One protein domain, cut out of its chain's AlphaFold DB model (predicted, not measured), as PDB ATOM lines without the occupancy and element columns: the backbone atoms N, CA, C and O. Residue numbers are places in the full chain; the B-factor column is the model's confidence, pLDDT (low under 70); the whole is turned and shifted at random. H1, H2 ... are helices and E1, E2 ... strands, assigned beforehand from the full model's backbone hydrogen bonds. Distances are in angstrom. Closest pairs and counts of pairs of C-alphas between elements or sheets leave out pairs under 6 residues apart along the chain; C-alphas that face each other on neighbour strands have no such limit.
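This is residues 34 to 97, 107 to 129 and 138 to 153 of the 158 residues of an uncharacterized protein of Candidatus Bathyarchaeota archaeon (UniProt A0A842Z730). A small, twisted sheet of three strands, E1, E3 and E2, has the helix H2 slantwise over one face; a winding stretch with the short helix H1 grazes the sheet, and a tail ending in H3 sticks out at one end, free from residue 144 to residue 153. E4 runs off from the end of H2. The printed part has 103 residues, with elements along the chain in the order E1, E2, H1, E3, H2, E4, H3; the sheet, in the order E1, E3, E2, is mixed. The class is mixed, helices and strands, with under half of the residues, 48, in named elements. The whole is loose, with a radius of gyration of the C-alphas of 16.3 A, and elongated, spanning 56 by 30 by 28 A.

Start at E1, residues 34 to 38, an edge strand antiparallel to E3, residues 86 to 92, at 144 degrees; look for N 35 and O 90, 2.8 A apart. On the other side of E3 is E2, residues 46 to 51, parallel to it at 22 degrees, with N 48 and O 87 at 2.9 A. H1, residues 72 to 75, only grazes the sheet; its closest C-alpha pair with E1 is Gln 74 and Val 37, 6.0 A. E2, H1 and E3 form a strand-helix-strand unit, two parallel neighbour strands with a helix between, and its crossover is right-handed. H2, residues 109 to 122, is on one face of the sheet, making two layers, helix and sheet. It lies over E1 and E3 at a height over the sheet of 9.9 A, slantwise to the strands, at 46 degrees to E1 on the local plane; the closest C-alphas of H2 and E1 are His 119 and Leu 34, 5.8 A. E4, residues 124 to 127, pairs with no named strand. H3, residues 145 to 152, is apart from H2 and not on the sheet. In H2 and H3 every O i to N i+4 pair is within hydrogen-bond range; H1 is too short for such a pair.

Find C-alpha 34 at (-27.883, 20.472, -38.098), where E1 begins its 12.3 A. E2 covers 16.2 A, H1 4.9 A and E3 19.6 A. H2 runs 19.9 A from C-alpha 109 at (-19.657, 13.205, -50.818). E4 covers 9.2 A, and H3 10.7 A to C-alpha 152 at (-17.198, 3.238, -7.569).

The C-alphas farthest apart, Phe 97 and Thr 153, are 55.9 A apart. Residues 98 to 106 are cut out, with 9.3 A from C-alpha 97 to C-alpha 107, and residues 130 to 137, with 21.7 A from C-alpha 129 to C-alpha 138. The link from E2 to H1 is long. Model confidence is under 70 at residues 97, 107, 126 to 129 and 139 to 153.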
ATOM      1  N   LEU A  34     -27.686  21.274 -39.304       94.69
ATOM      2  CA  LEU A  34     -27.883  20.472 -38.098       94.69
ATOM      3  C   LEU A  34     -29.041  21.047 -37.271       94.69
ATOM      4  O   LEU A  34     -29.085  22.243 -37.004       94.69
ATOM      5  N   THR A  35     -29.974  20.199 -36.851       94.44
ATOM      6  CA  THR A  35     -31.119  20.575 -36.015       94.44
ATOM      7  C   THR A  35     -31.205  19.632 -34.828       94.44
ATOM      8  O   THR A  35     -31.370  18.427 -35.024       94.44
ATOM      9  N   VAL A  36     -31.122  20.164 -33.609       94.06
ATOM     10  CA  VAL A  36     -31.348  19.391 -32.382       94.06
ATOM     11  C   VAL A  36     -32.846  19.144 -32.230       94.06
ATOM     12  O   VAL A  36     -33.642  20.078 -32.233       94.06
ATOM     13  N   VAL A  37     -33.237  17.879 -32.098       94.56
ATOM     14  CA  VAL A  37     -34.642  17.470 -31.932       94.56
ATOM     15  C   VAL A  37     -34.944  16.990 -30.514       94.56
ATOM     16  O   VAL A  37     -36.100  16.991 -30.093       94.56
ATOM     17  N   HIS A  38     -33.918  16.610 -29.753       93.88
ATOM     18  CA  HIS A  38     -34.046  16.269 -28.343       93.88
ATOM     19  C   HIS A  38     -32.781  16.642 -27.568       93.88
ATOM     20  O   HIS A  38     -31.665  16.369 -28.020       93.88
ATOM     21  N   ARG A  39     -32.979  17.238 -26.389       91.75
ATOM     22  CA  ARG A  39     -31.957  17.410 -25.358       91.75
ATOM     23  C   ARG A  39     -32.299  16.528 -24.162       91.75
ATOM     24  O   ARG A  39     -33.457  16.579 -23.743       91.75
ATOM     25  N   PRO A  40     -31.317  15.811 -23.600       91.44
ATOM     26  CA  PRO A  40     -31.506  15.165 -22.315       91.44
ATOM     27  C   PRO A  40     -31.657  16.234 -21.225       91.44
ATOM     28  O   PRO A  40     -31.088  17.322 -21.335       91.44
ATOM     29  N   ASP A  41     -32.415  15.924 -20.175       86.44
ATOM     30  CA  ASP A  41     -32.617  16.839 -19.041       86.44
ATOM     31  C   ASP A  41     -31.359  16.966 -18.154       86.44
ATOM     32  O   ASP A  41     -31.226  17.931 -17.402       86.44
ATOM     33  N   GLY A  42     -30.444  15.992 -18.230       84.88
ATOM     34  CA  GLY A  42     -29.193  15.940 -17.468       84.88
ATOM     35  C   GLY A  42     -27.937  15.974 -18.341       84.88
ATOM     36  O   GLY A  42     -27.950  16.440 -19.483       84.88
ATOM     37  N   ASP A  43     -26.835  15.453 -17.795       84.38
ATOM     38  CA  ASP A  43     -25.559  15.391 -18.505       84.38
ATOM     39  C   ASP A  43     -25.661  14.499 -19.747       84.38
ATOM     40  O   ASP A  43     -25.981  13.311 -19.679       84.38
ATOM     41  N   ARG A  44     -25.337  15.082 -20.902       87.56
ATOM     42  CA  ARG A  44     -25.286  14.373 -22.182       87.56
ATOM     43  C   ARG A  44     -24.226  13.268 -22.150       87.56
ATOM     44  O   ARG A  44     -23.043  13.558 -22.007       87.56
ATOM     45  N   THR A  45     -24.621  12.022 -22.389       90.12
ATOM     46  CA  THR A  45     -23.686  10.883 -22.475       90.12
ATOM     47  C   THR A  45     -23.136  10.665 -23.886       90.12
ATOM     48  O   THR A  45     -22.009  10.199 -24.045       90.12
ATOM     49  N   ALA A  46     -23.908  11.026 -24.917       91.25
ATOM     50  CA  ALA A  46     -23.506  10.948 -26.318       91.25
ATOM     51  C   ALA A  46     -24.304  11.907 -27.221       91.25
ATOM     52  O   ALA A  46     -25.351  12.439 -26.841       91.25
ATOM     53  N   ASP A  47     -23.806  12.076 -28.445       92.88
ATOM     54  CA  ASP A  47     -24.436  12.816 -29.536       92.88
ATOM     55  C   ASP A  47     -24.828  11.869 -30.673       92.88
ATOM     56  O   ASP A  47     -23.972  11.199 -31.254       92.88
ATOM     57  N   ILE A  48     -26.115  11.833 -31.021       95.38
ATOM     58  CA  ILE A  48     -26.638  11.037 -32.135       95.38
ATOM     59  C   ILE A  48     -27.076  11.979 -33.254       95.38
ATOM     60  O   ILE A  48     -27.966  12.808 -33.069       95.38
ATOM     61  N   VAL A  49     -26.481  11.824 -34.439       96.38
ATOM     62  CA  VAL A  49     -26.811  12.632 -35.620       96.38
ATOM     63  C   VAL A  49     -27.390  11.757 -36.727       96.38
ATOM     64  O   VAL A  49     -26.706  10.905 -37.293       96.38
ATOM     65  N   PHE A  50     -28.647  12.007 -37.080       97.62
ATOM     66  CA  PHE A  50     -29.347  11.340 -38.173       97.62
ATOM     67  C   PHE A  50     -29.103  12.056 -39.505       97.62
ATOM     68  O   PHE A  50     -29.533  13.192 -39.695       97.62
ATOM     69  N   VAL A  51     -28.450  11.378 -40.451       96.44
ATOM     70  CA  VAL A  51     -28.114  11.917 -41.782       96.44
ATOM     71  C   VAL A  51     -28.947  11.214 -42.852       96.44
ATOM     72  O   VAL A  51     -28.854   9.997 -43.001       96.44
ATOM     73  N   HIS A  52     -29.757  11.952 -43.615       93.62
ATOM     74  CA  HIS A  52     -30.584  11.345 -44.666       93.62
ATOM     75  C   HIS A  52     -29.797  10.997 -45.943       93.62
ATOM     76  O   HIS A  52     -28.681  11.463 -46.170       93.62
ATOM     77  N   GLY A  53     -30.405  10.177 -46.807       89.44
ATOM     78  CA  GLY A  53     -29.864   9.800 -48.118       89.44
ATOM     79  C   GLY A  53     -30.402  10.636 -49.288       89.44
ATOM     80  O   GLY A  53     -31.119  11.625 -49.103       89.44
ATOM     81  N   LEU A  54     -30.079  10.197 -50.509       87.88
ATOM     82  CA  LEU A  54     -30.550  10.788 -51.770       87.88
ATOM     83  C   LEU A  54     -32.083  10.799 -51.851       87.88
ATOM     84  O   LEU A  54     -32.729   9.812 -51.508       87.88
ATOM     85  N   GLY A  55     -32.671  11.912 -52.299       84.88
ATOM     86  CA  GLY A  55     -34.127  12.101 -52.362       84.88
ATOM     87  C   GLY A  55     -34.832  12.209 -51.000       84.88
ATOM     88  O   GLY A  55     -36.019  12.535 -50.949       84.88
ATOM     89  N   GLY A  56     -34.121  11.984 -49.893       89.19
ATOM     90  CA  GLY A  56     -34.636  12.110 -48.531       89.19
ATOM     91  C   GLY A  56     -34.575  13.540 -47.997       89.19
ATOM     92  O   GLY A  56     -34.066  14.447 -48.648       89.19
ATOM     93  N   GLY A  57     -35.085  13.731 -46.789       92.25
ATOM     94  CA  GLY A  57     -34.912  14.960 -46.014       92.25
ATOM     95  C   GLY A  57     -34.639  14.659 -44.544       92.25
ATOM     96  O   GLY A  57     -34.774  13.507 -44.115       92.25
ATOM     97  N   SER A  58     -34.209  15.668 -43.788       95.25
ATOM     98  CA  SER A  58     -33.709  15.512 -42.414       95.25
ATOM     99  C   SER A  58     -34.733  14.941 -41.439       95.25
ATOM    100  O   SER A  58     -34.319  14.286 -40.487       95.25
ATOM    101  N   GLN A  59     -36.039  15.080 -41.697       94.62
ATOM    102  CA  GLN A  59     -37.090  14.518 -40.844       94.62
ATOM    103  C   GLN A  59     -37.970  13.511 -41.581       94.62
ATOM    104  O   GLN A  59     -38.210  12.414 -41.069       94.62
ATOM    105  N   ARG A  60     -38.390  13.806 -42.819       93.56
ATOM    106  CA  ARG A  60     -39.279  12.921 -43.596       93.56
ATOM    107  C   ARG A  60     -38.704  11.527 -43.834       93.56
ATOM    108  O   ARG A  60     -39.461  10.572 -43.975       93.56
ATOM    109  N   THR A  61     -37.376  11.395 -43.902       95.75
ATOM    110  CA  THR A  61     -36.695  10.095 -44.069       95.75
ATOM    111  C   THR A  61     -36.915   9.192 -42.861       95.75
ATOM    112  O   THR A  61     -37.025   7.980 -42.999       95.75
ATOM    113  N   TRP A  62     -37.011   9.791 -41.676       97.00
ATOM    114  CA  TRP A  62     -37.152   9.100 -40.396       97.00
ATOM    115  C   TRP A  62     -38.578   9.197 -39.859       97.00
ATOM    116  O   TRP A  62     -38.819   9.108 -38.658       97.00
ATOM    117  N   SER A  63     -39.530   9.411 -40.758       96.31
ATOM    118  CA  SER A  63     -40.938   9.564 -40.444       96.31
ATOM    119  C   SER A  63     -41.723   8.493 -41.178       96.31
ATOM    120  O   SER A  63     -41.531   8.294 -42.381       96.31
ATOM    121  N   LYS A  64     -42.608   7.788 -40.467       94.56
ATOM    122  CA  LYS A  64     -43.478   6.797 -41.108       94.56
ATOM    123  C   LYS A  64     -44.330   7.492 -42.173       94.56
ATOM    124  O   LYS A  64     -44.952   8.512 -41.889       94.56
ATOM    125  N   ASP A  65     -44.339   6.943 -43.386       94.56
ATOM    126  CA  ASP A  65     -45.083   7.479 -44.535       94.56
ATOM    127  C   ASP A  65     -44.758   8.957 -44.840       94.56
ATOM    128  O   ASP A  65     -45.604   9.696 -45.334       94.56
ATOM    129  N   HIS A  66     -43.536   9.403 -44.508       91.25
ATOM    130  CA  HIS A  66     -43.094  10.803 -44.589       91.25
ATOM    131  C   HIS A  66     -43.928  11.792 -43.763       91.25
ATOM    132  O   HIS A  66     -43.787  13.002 -43.927       91.25
ATOM    133  N   ASN A  67     -44.766  11.296 -42.854       92.12
ATOM    134  CA  ASN A  67     -45.603  12.131 -42.016       92.12
ATOM    135  C   ASN A  67     -44.830  12.542 -40.748       92.12
ATOM    136  O   ASN A  67     -44.497  11.668 -39.940       92.12
ATOM    137  N   PRO A  68     -44.582  13.846 -40.534       89.19
ATOM    138  CA  PRO A  68     -43.803  14.336 -39.399       89.19
ATOM    139  C   PRO A  68     -44.404  13.996 -38.029       89.19
ATOM    140  O   PRO A  68     -43.670  13.870 -37.048       89.19
ATOM    141  N   ASP A  69     -45.713  13.730 -37.949       91.06
ATOM    142  CA  ASP A  69     -46.346  13.226 -36.727       91.06
ATOM    143  C   ASP A  69     -45.820  11.844 -36.313       91.06
ATOM    144  O   ASP A  69     -46.001  11.418 -35.174       91.06
ATOM    145  N   PHE A  70     -45.146  11.130 -37.210       94.94
ATOM    146  CA  PHE A  70     -44.528   9.836 -36.943       94.94
ATOM    147  C   PHE A  70     -43.000   9.879 -37.060       94.94
ATOM    148  O   PHE A  70     -42.383   8.859 -37.374       94.94
ATOM    149  N   PHE A  71     -42.388  11.037 -36.794       96.25
ATOM    150  CA  PHE A  71     -40.939  11.192 -36.684       96.25
ATOM    151  C   PHE A  71     -40.401  10.441 -35.451       96.25
ATOM    152  O   PHE A  71     -40.448  10.916 -34.313       96.25
ATOM    153  N   TRP A  72     -39.921   9.217 -35.672       96.56
ATOM    154  CA  TRP A  72     -39.570   8.288 -34.595       96.56
ATOM    155  C   TRP A  72     -38.300   8.650 -33.798       96.56
ATOM    156  O   TRP A  72     -38.292   8.337 -32.603       96.56
ATOM    157  N   PRO A  73     -37.269   9.335 -34.353       97.00
ATOM    158  CA  PRO A  73     -36.078   9.689 -33.581       97.00
ATOM    159  C   PRO A  73     -36.379  10.559 -32.362       97.00
ATOM    160  O   PRO A  73     -35.780  10.358 -31.318       97.00
ATOM    161  N   GLN A  74     -37.329  11.493 -32.455       95.62
ATOM    162  CA  GLN A  74     -37.726  12.309 -31.304       95.62
ATOM    163  C   GLN A  74     -38.794  11.631 -30.442       95.62
ATOM    164  O   GLN A  74     -38.850  11.864 -29.240       95.62
ATOM    165  N   ARG A  75     -39.677  10.816 -31.032       95.06
ATOM    166  CA  ARG A  75     -40.807  10.241 -30.285       95.06
ATOM    167  C   ARG A  75     -40.449   9.025 -29.445       95.06
ATOM    168  O   ARG A  75     -41.069   8.836 -28.405       95.06
ATOM    169  N   PHE A  76     -39.521   8.190 -29.906       95.69
ATOM    170  CA  PHE A  76     -39.232   6.912 -29.251       95.69
ATOM    171  C   PHE A  76     -37.892   6.921 -28.527       95.69
ATOM    172  O   PHE A  76     -37.840   6.527 -27.370       95.69
ATOM    173  N   LEU A  77     -36.829   7.428 -29.156       95.38
ATOM    174  CA  LEU A  77     -35.480   7.333 -28.588       95.38
ATOM    175  C   LEU A  77     -35.299   8.018 -27.225       95.38
ATOM    176  O   LEU A  77     -34.631   7.424 -26.386       95.38
ATOM    177  N   PRO A  78     -35.910   9.184 -26.936       94.69
ATOM    178  CA  PRO A  78     -35.819   9.774 -25.599       94.69
ATOM    179  C   PRO A  78     -36.414   8.907 -24.482       94.69
ATOM    180  O   PRO A  78     -36.074   9.089 -23.319       94.69
ATOM    181  N   ALA A  79     -37.318   7.981 -24.818       94.00
ATOM    182  CA  ALA A  79     -37.934   7.060 -23.868       94.00
ATOM    183  C   ALA A  79     -37.211   5.702 -23.787       94.00
ATOM    184  O   ALA A  79     -37.537   4.897 -22.914       94.00
ATOM    185  N   GLU A  80     -36.255   5.432 -24.681       95.12
ATOM    186  CA  GLU A  80     -35.512   4.173 -24.704       95.12
ATOM    187  C   GLU A  80     -34.419   4.166 -23.619       95.12
ATOM    188  O   GLU A  80     -33.558   5.058 -23.593       95.12
ATOM    189  N   PRO A  81     -34.399   3.153 -22.730       92.69
ATOM    190  CA  PRO A  81     -33.356   3.017 -21.722       92.69
ATOM    191  C   PRO A  81     -31.955   2.982 -22.346       92.69
ATOM    192  O   PRO A  81     -31.685   2.195 -23.251       92.69
ATOM    193  N   GLY A  82     -31.052   3.827 -21.847       88.12
ATOM    194  CA  GLY A  82     -29.680   3.951 -22.354       88.12
ATOM    195  C   GLY A  82     -29.512   4.916 -23.535       88.12
ATOM    196  O   GLY A  82     -28.379   5.181 -23.925       88.12
ATOM    197  N   ILE A  83     -30.606   5.462 -24.081       92.94
ATOM    198  CA  ILE A  83     -30.587   6.515 -25.115       92.94
ATOM    199  C   ILE A  83     -31.211   7.822 -24.597       92.94
ATOM    200  O   ILE A  83     -30.899   8.893 -25.118       92.94
ATOM    201  N   SER A  84     -32.019   7.763 -23.534       93.44
ATOM    202  CA  SER A  84     -32.645   8.927 -22.884       93.44
ATOM    203  C   SER A  84     -31.677  10.061 -22.537       93.44
ATOM    204  O   SER A  84     -32.055  11.225 -22.579       93.44
ATOM    205  N   ASP A  85     -30.417   9.729 -22.242       92.56
ATOM    206  CA  ASP A  85     -29.398  10.691 -21.807       92.56
ATOM    207  C   ASP A  85     -28.542  11.204 -22.981       92.56
ATOM    208  O   ASP A  85     -27.450  11.746 -22.796       92.56
ATOM    209  N   THR A  86     -29.001  11.004 -24.218       93.50
ATOM    210  CA  THR A  86     -28.294  11.418 -25.436       93.50
ATOM    211  C   THR A  86     -28.943  12.641 -26.064       93.50
ATOM    212  O   THR A  86     -30.161  12.815 -26.047       93.50
ATOM    213  N   ARG A  87     -28.128  13.503 -26.674       94.00
ATOM    214  CA  ARG A  87     -28.646  14.570 -27.533       94.00
ATOM    215  C   ARG A  87     -28.892  14.000 -28.919       94.00
ATOM    216  O   ARG A  87     -28.013  13.360 -29.496       94.00
ATOM    217  N   ILE A  88     -30.075  14.262 -29.462       96.06
ATOM    218  CA  ILE A  88     -30.473  13.754 -30.772       96.06
ATOM    219  C   ILE A  88     -30.627  14.926 -31.725       96.06
ATOM    220  O   ILE A  88     -31.371  15.872 -31.453       96.06
ATOM    221  N   SER A  89     -29.960  14.820 -32.867       96.00
ATOM    222  CA  SER A  89     -29.967  15.816 -33.927       96.00
ATOM    223  C   SER A  89     -30.226  15.173 -35.285       96.00
ATOM    224  O   SER A  89     -29.928  14.002 -35.515       96.00
ATOM    225  N   THR A  90     -30.743  15.956 -36.221       97.06
ATOM    226  CA  THR A  90     -30.846  15.591 -37.638       97.06
ATOM    227  C   THR A  90     -29.961  16.512 -38.463       97.06
ATOM    228  O   THR A  90     -29.785  17.675 -38.109       97.06
ATOM    229  N   PHE A  91     -29.387  16.002 -39.548       96.25
ATOM    230  CA  PHE A  91     -28.633  16.799 -40.505       96.25
ATOM    231  C   PHE A  91     -29.281  16.737 -41.884       96.25
ATOM    232  O   PHE A  91     -29.448  15.654 -42.456       96.25
ATOM    233  N   GLY A  92     -29.634  17.909 -42.410       93.94
ATOM    234  CA  GLY A  92     -30.210  18.091 -43.735       93.94
ATOM    235  C   GLY A  92     -29.230  18.669 -44.749       93.94
ATOM    236  O   GLY A  92     -28.515  19.625 -44.454       93.94
ATOM    237  N   TYR A  93     -29.242  18.137 -45.968       90.75
ATOM    238  CA  TYR A  93     -28.543  18.696 -47.127       90.75
ATOM    239  C   TYR A  93     -29.408  18.586 -48.385       90.75
ATOM    240  O   TYR A  93     -30.363  17.810 -48.434       90.75
ATOM    241  N   ASP A  94     -29.077  19.341 -49.434       87.44
ATOM    242  CA  ASP A  94     -29.755  19.194 -50.723       87.44
ATOM    243  C   ASP A  94     -29.450  17.820 -51.343       87.44
ATOM    244  O   ASP A  94     -28.376  17.569 -51.891       87.44
ATOM    245  N   SER A  95     -30.421  16.916 -51.226       83.25
ATOM    246  CA  SER A  95     -30.370  15.540 -51.721       83.25
ATOM    247  C   SER A  95     -31.047  15.361 -53.076       83.25
ATOM    248  O   SER A  95     -31.264  14.215 -53.492       83.25
ATOM    249  N   ASN A  96     -31.422  16.448 -53.763       76.88
ATOM    250  CA  ASN A  96     -32.159  16.397 -55.020       76.88
ATOM    251  C   ASN A  96     -31.263  15.925 -56.177       76.88
ATOM    252  O   ASN A  96     -30.840  16.684 -57.049       76.88
ATOM    253  N   PHE A  97     -30.980  14.627 -56.189       66.62
ATOM    254  CA  PHE A  97     -30.225  13.956 -57.230       66.62
ATOM    255  C   PHE A  97     -31.181  13.502 -58.336       66.62
ATOM    256  O   PHE A  97     -31.768  12.421 -58.283       66.62
ATOM    257  N   VAL A 107     -22.402  17.597 -56.558       66.44
ATOM    258  CA  VAL A 107     -22.030  17.779 -55.160       66.44
ATOM    259  C   VAL A 107     -21.420  16.461 -54.726       66.44
ATOM    260  O   VAL A 107     -22.039  15.400 -54.835       66.44
ATOM    261  N   SER A 108     -20.146  16.516 -54.371       78.75
ATOM    262  CA  SER A 108     -19.406  15.330 -53.990       78.75
ATOM    263  C   SER A 108     -19.762  14.945 -52.557       78.75
ATOM    264  O   SER A 108     -20.136  15.787 -51.741       78.75
ATOM    265  N   ILE A 109     -19.573  13.670 -52.213       85.00
ATOM    266  CA  ILE A 109     -19.657  13.205 -50.818       85.00
ATOM    267  C   ILE A 109     -18.742  14.049 -49.916       85.00
ATOM    268  O   ILE A 109     -19.079  14.319 -48.767       85.00
ATOM    269  N   LEU A 110     -17.613  14.522 -50.455       88.81
ATOM    270  CA  LEU A 110     -16.687  15.399 -49.751       88.81
ATOM    271  C   LEU A 110     -17.319  16.750 -49.385       88.81
ATOM    272  O   LEU A 110     -17.054  17.261 -48.301       88.81
ATOM    273  N   ASP A 111     -18.153  17.324 -50.250       88.19
ATOM    274  CA  ASP A 111     -18.832  18.592 -49.969       88.19
ATOM    275  C   ASP A 111     -19.881  18.415 -48.866       88.19
ATOM    276  O   ASP A 111     -19.942  19.225 -47.940       88.19
ATOM    277  N   PHE A 112     -20.634  17.309 -48.895       89.06
ATOM    278  CA  PHE A 112     -21.556  16.963 -47.809       89.06
ATOM    279  C   PHE A 112     -20.821  16.704 -46.493       89.06
ATOM    280  O   PHE A 112     -21.251  17.199 -45.458       89.06
ATOM    281  N   ALA A 113     -19.685  16.001 -46.522       92.50
ATOM    282  CA  ALA A 113     -18.876  15.744 -45.332       92.50
ATOM    283  C   ALA A 113     -18.308  17.037 -44.727       92.50
ATOM    284  O   ALA A 113     -18.348  17.218 -43.512       92.50
ATOM    285  N   LYS A 114     -17.820  17.966 -45.562       93.00
ATOM    286  CA  LYS A 114     -17.363  19.291 -45.114       93.00
ATOM    287  C   LYS A 114     -18.508  20.115 -44.534       93.00
ATOM    288  O   LYS A 114     -18.325  20.746 -43.498       93.00
ATOM    289  N   SER A 115     -19.670  20.096 -45.186       92.75
ATOM    290  CA  SER A 115     -20.870  20.781 -44.701       92.75
ATOM    291  C   SER A 115     -21.323  20.224 -43.354       92.75
ATOM    292  O   SER A 115     -21.566  20.992 -42.426       92.75
ATOM    293  N   LEU A 116     -21.362  18.896 -43.210       94.00
ATOM    294  CA  LEU A 116     -21.663  18.240 -41.944       94.00
ATOM    295  C   LEU A 116     -20.669  18.688 -40.877       94.00
ATOM    296  O   LEU A 116     -21.091  19.269 -39.889       94.00
ATOM    297  N   LEU A 117     -19.362  18.516 -41.104       93.50
ATOM    298  CA  LEU A 117     -18.318  18.898 -40.150       93.50
ATOM    299  C   LEU A 117     -18.416  20.370 -39.723       93.50
ATOM    300  O   LEU A 117     -18.243  20.678 -38.547       93.50
ATOM    301  N   PHE A 118     -18.712  21.270 -40.665       93.06
ATOM    302  CA  PHE A 118     -18.948  22.679 -40.367       93.06
ATOM    303  C   PHE A 118     -20.115  22.851 -39.387       93.06
ATOM    304  O   PHE A 118     -19.958  23.510 -38.365       93.06
ATOM    305  N   HIS A 119     -21.255  22.209 -39.646       92.75
ATOM    306  CA  HIS A 119     -22.402  22.296 -38.747       92.75
ATOM    307  C   HIS A 119     -22.157  21.588 -37.411       92.75
ATOM    308  O   HIS A 119     -22.597  22.098 -36.389       92.75
ATOM    309  N   LEU A 120     -21.423  20.473 -37.366       91.75
ATOM    310  CA  LEU A 120     -21.066  19.848 -36.088       91.75
ATOM    311  C   LEU A 120     -20.238  20.804 -35.216       91.75
ATOM    312  O   LEU A 120     -20.412  20.809 -34.006       91.75
ATOM    313  N   LYS A 121     -19.355  21.606 -35.826       89.75
ATOM    314  CA  LYS A 121     -18.416  22.474 -35.106       89.75
ATOM    315  C   LYS A 121     -18.972  23.852 -34.742       89.75
ATOM    316  O   LYS A 121     -18.503  24.445 -33.783       89.75
ATOM    317  N   TYR A 122     -19.874  24.399 -35.551       88.81
ATOM    318  CA  TYR A 122     -20.275  25.806 -35.433       88.81
ATOM    319  C   TYR A 122     -21.777  26.010 -35.248       88.81
ATOM    320  O   TYR A 122     -22.216  27.156 -35.157       88.81
ATOM    321  N   THR A 123     -22.580  24.942 -35.228       88.12
ATOM    322  CA  THR A 123     -24.005  25.102 -34.928       88.12
ATOM    323  C   THR A 123     -24.148  25.494 -33.472       88.12
ATOM    324  O   THR A 123     -23.734  24.768 -32.573       88.12
ATOM    325  N   GLN A 124     -24.772  26.642 -33.271       81.62
ATOM    326  CA  GLN A 124     -25.261  27.073 -31.979       81.62
ATOM    327  C   GLN A 124     -26.741  26.758 -31.928       81.62
ATOM    328  O   GLN A 124     -27.434  26.830 -32.947       81.62
ATOM    329  N   ASP A 125     -27.217  26.413 -30.749       73.75
ATOM    330  CA  ASP A 125     -28.625  26.135 -30.566       73.75
ATOM    331  C   ASP A 125     -29.163  26.985 -29.425       73.75
ATOM    332  O   ASP A 125     -28.517  27.175 -28.394       73.75
ATOM    333  N   GLU A 126     -30.337  27.554 -29.653       64.44
ATOM    334  CA  GLU A 126     -30.957  28.489 -28.733       64.44
ATOM    335  C   GLU A 126     -31.729  27.704 -27.676       64.44
ATOM    336  O   GLU A 126     -32.922  27.421 -27.806       64.44
ATOM    337  N   PHE A 127     -31.042  27.347 -26.593       62.38
ATOM    338  CA  PHE A 127     -31.688  26.771 -25.426       62.38
ATOM    339  C   PHE A 127     -31.936  27.868 -24.389       62.38
ATOM    340  O   PHE A 127     -31.018  28.492 -23.872       62.38
ATOM    341  N   MET A 128     -33.213  28.144 -24.114       54.16
ATOM    342  CA  MET A 128     -33.649  29.124 -23.105       54.16
ATOM    343  C   MET A 128     -33.052  30.543 -23.247       54.16
ATOM    344  O   MET A 128     -32.856  31.239 -22.254       54.16
ATOM    345  N   GLY A 129     -32.811  31.010 -24.476       53.34
ATOM    346  CA  GLY A 129     -32.369  32.388 -24.740       53.34
ATOM    347  C   GLY A 129     -30.887  32.657 -24.457       53.34
ATOM    348  O   GLY A 129     -30.460  33.809 -24.535       53.34
ATOM    349  N   GLU A 138     -16.745  17.608 -27.453       73.00
ATOM    350  CA  GLU A 138     -16.248  17.966 -26.128       73.00
ATOM    351  C   GLU A 138     -16.728  16.925 -25.114       73.00
ATOM    352  O   GLU A 138     -17.914  16.588 -25.037       73.00
ATOM    353  N   VAL A 139     -15.780  16.372 -24.360       59.66
ATOM    354  CA  VAL A 139     -16.067  15.445 -23.265       59.66
ATOM    355  C   VAL A 139     -16.580  16.278 -22.096       59.66
ATOM    356  O   VAL A 139     -15.933  17.263 -21.738       59.66
ATOM    357  N   ASN A 140     -17.723  15.910 -21.507       56.38
ATOM    358  CA  ASN A 140     -18.243  16.612 -20.334       56.38
ATOM    359  C   ASN A 140     -17.162  16.647 -19.242       56.38
ATOM    360  O   ASN A 140     -16.779  15.580 -18.756       56.38
ATOM    361  N   PRO A 141     -16.696  17.830 -18.806       54.47
ATOM    362  CA  PRO A 141     -15.647  17.925 -17.792       54.47
ATOM    363  C   PRO A 141     -16.090  17.363 -16.431       54.47
ATOM    364  O   PRO A 141     -15.250  17.004 -15.615       54.47
ATOM    365  N   ASN A 142     -17.402  17.234 -16.196       48.84
ATOM    366  CA  ASN A 142     -17.967  16.634 -14.981       48.84
ATOM    367  C   ASN A 142     -17.930  15.092 -14.982       48.84
ATOM    368  O   ASN A 142     -17.986  14.478 -13.916       48.84
ATOM    369  N   LEU A 143     -17.788  14.465 -16.157       53.12
ATOM    370  CA  LEU A 143     -17.592  13.021 -16.342       53.12
ATOM    371  C   LEU A 143     -16.100  12.660 -16.471       53.12
ATOM    372  O   LEU A 143     -15.737  11.720 -17.180       53.12
ATOM    373  N   ASP A 144     -15.217  13.396 -15.788       56.53
ATOM    374  CA  ASP A 144     -13.823  12.977 -15.640       56.53
ATOM    375  C   ASP A 144     -13.756  11.571 -15.012       56.53
ATOM    376  O   ASP A 144     -14.584  11.188 -14.176       56.53
ATOM    377  N   LEU A 145     -12.742  10.795 -15.402       58.94
ATOM    378  CA  LEU A 145     -12.448   9.473 -14.847       58.94
ATOM    379  C   LEU A 145     -12.368   9.516 -13.314       58.94
ATOM    380  O   LEU A 145     -12.716   8.529 -12.669       58.94
ATOM    381  N   CYS A 146     -11.989  10.660 -12.737       52.19
ATOM    382  CA  CYS A 146     -12.021  10.910 -11.298       52.19
ATOM    383  C   CYS A 146     -13.432  10.792 -10.696       52.19
ATOM    384  O   CYS A 146     -13.599  10.091  -9.701       52.19
ATOM    385  N   THR A 147     -14.464  11.390 -11.305       54.84
ATOM    386  CA  THR A 147     -15.853  11.319 -10.809       54.84
ATOM    387  C   THR A 147     -16.401   9.893 -10.876       54.84
ATOM    388  O   THR A 147     -17.065   9.425  -9.951       54.84
ATOM    389  N   LEU A 148     -16.078   9.165 -11.950       58.28
ATOM    390  CA  LEU A 148     -16.448   7.756 -12.099       58.28
ATOM    391  C   LEU A 148     -15.748   6.870 -11.055       58.28
ATOM    392  O   LEU A 148     -16.352   5.928 -10.541       58.28
ATOM    393  N   PHE A 149     -14.502   7.196 -10.702       59.16
ATOM    394  CA  PHE A 149     -13.759   6.504  -9.651       59.16
ATOM    395  C   PHE A 149     -14.345   6.792  -8.261       59.16
ATOM    396  O   PHE A 149     -14.559   5.867  -7.481       59.16
ATOM    397  N   SER A 150     -14.716   8.043  -7.970       56.34
ATOM    398  CA  SER A 150     -15.361   8.416  -6.702       56.34
ATOM    399  C   SER A 150     -16.742   7.773  -6.501       56.34
ATOM    400  O   SER A 150     -17.126   7.504  -5.365       56.34
ATOM    401  N   LEU A 151     -17.479   7.479  -7.579       56.22
ATOM    402  CA  LEU A 151     -18.767   6.772  -7.515       56.22
ATOM    403  C   LEU A 151     -18.621   5.253  -7.316       56.22
ATOM    404  O   LEU A 151     -19.528   4.616  -6.782       56.22
ATOM    405  N   LEU A 152     -17.491   4.668  -7.726       58.34
ATOM    406  CA  LEU A 152     -17.198   3.238  -7.569       58.34
ATOM    407  C   LEU A 152     -16.448   2.924  -6.265       58.34
ATOM    408  O   LEU A 152     -16.535   1.801  -5.767       58.34
ATOM    409  N   THR A 153     -15.748   3.902  -5.687       52.75
ATOM    410  CA  THR A 153     -15.032   3.762  -4.415       52.75
ATOM    411  C   THR A 153     -15.206   5.022  -3.557       52.75
ATOM    412  O   THR A 153     -14.470   5.989  -3.754       52.75
TER     413      THR A 153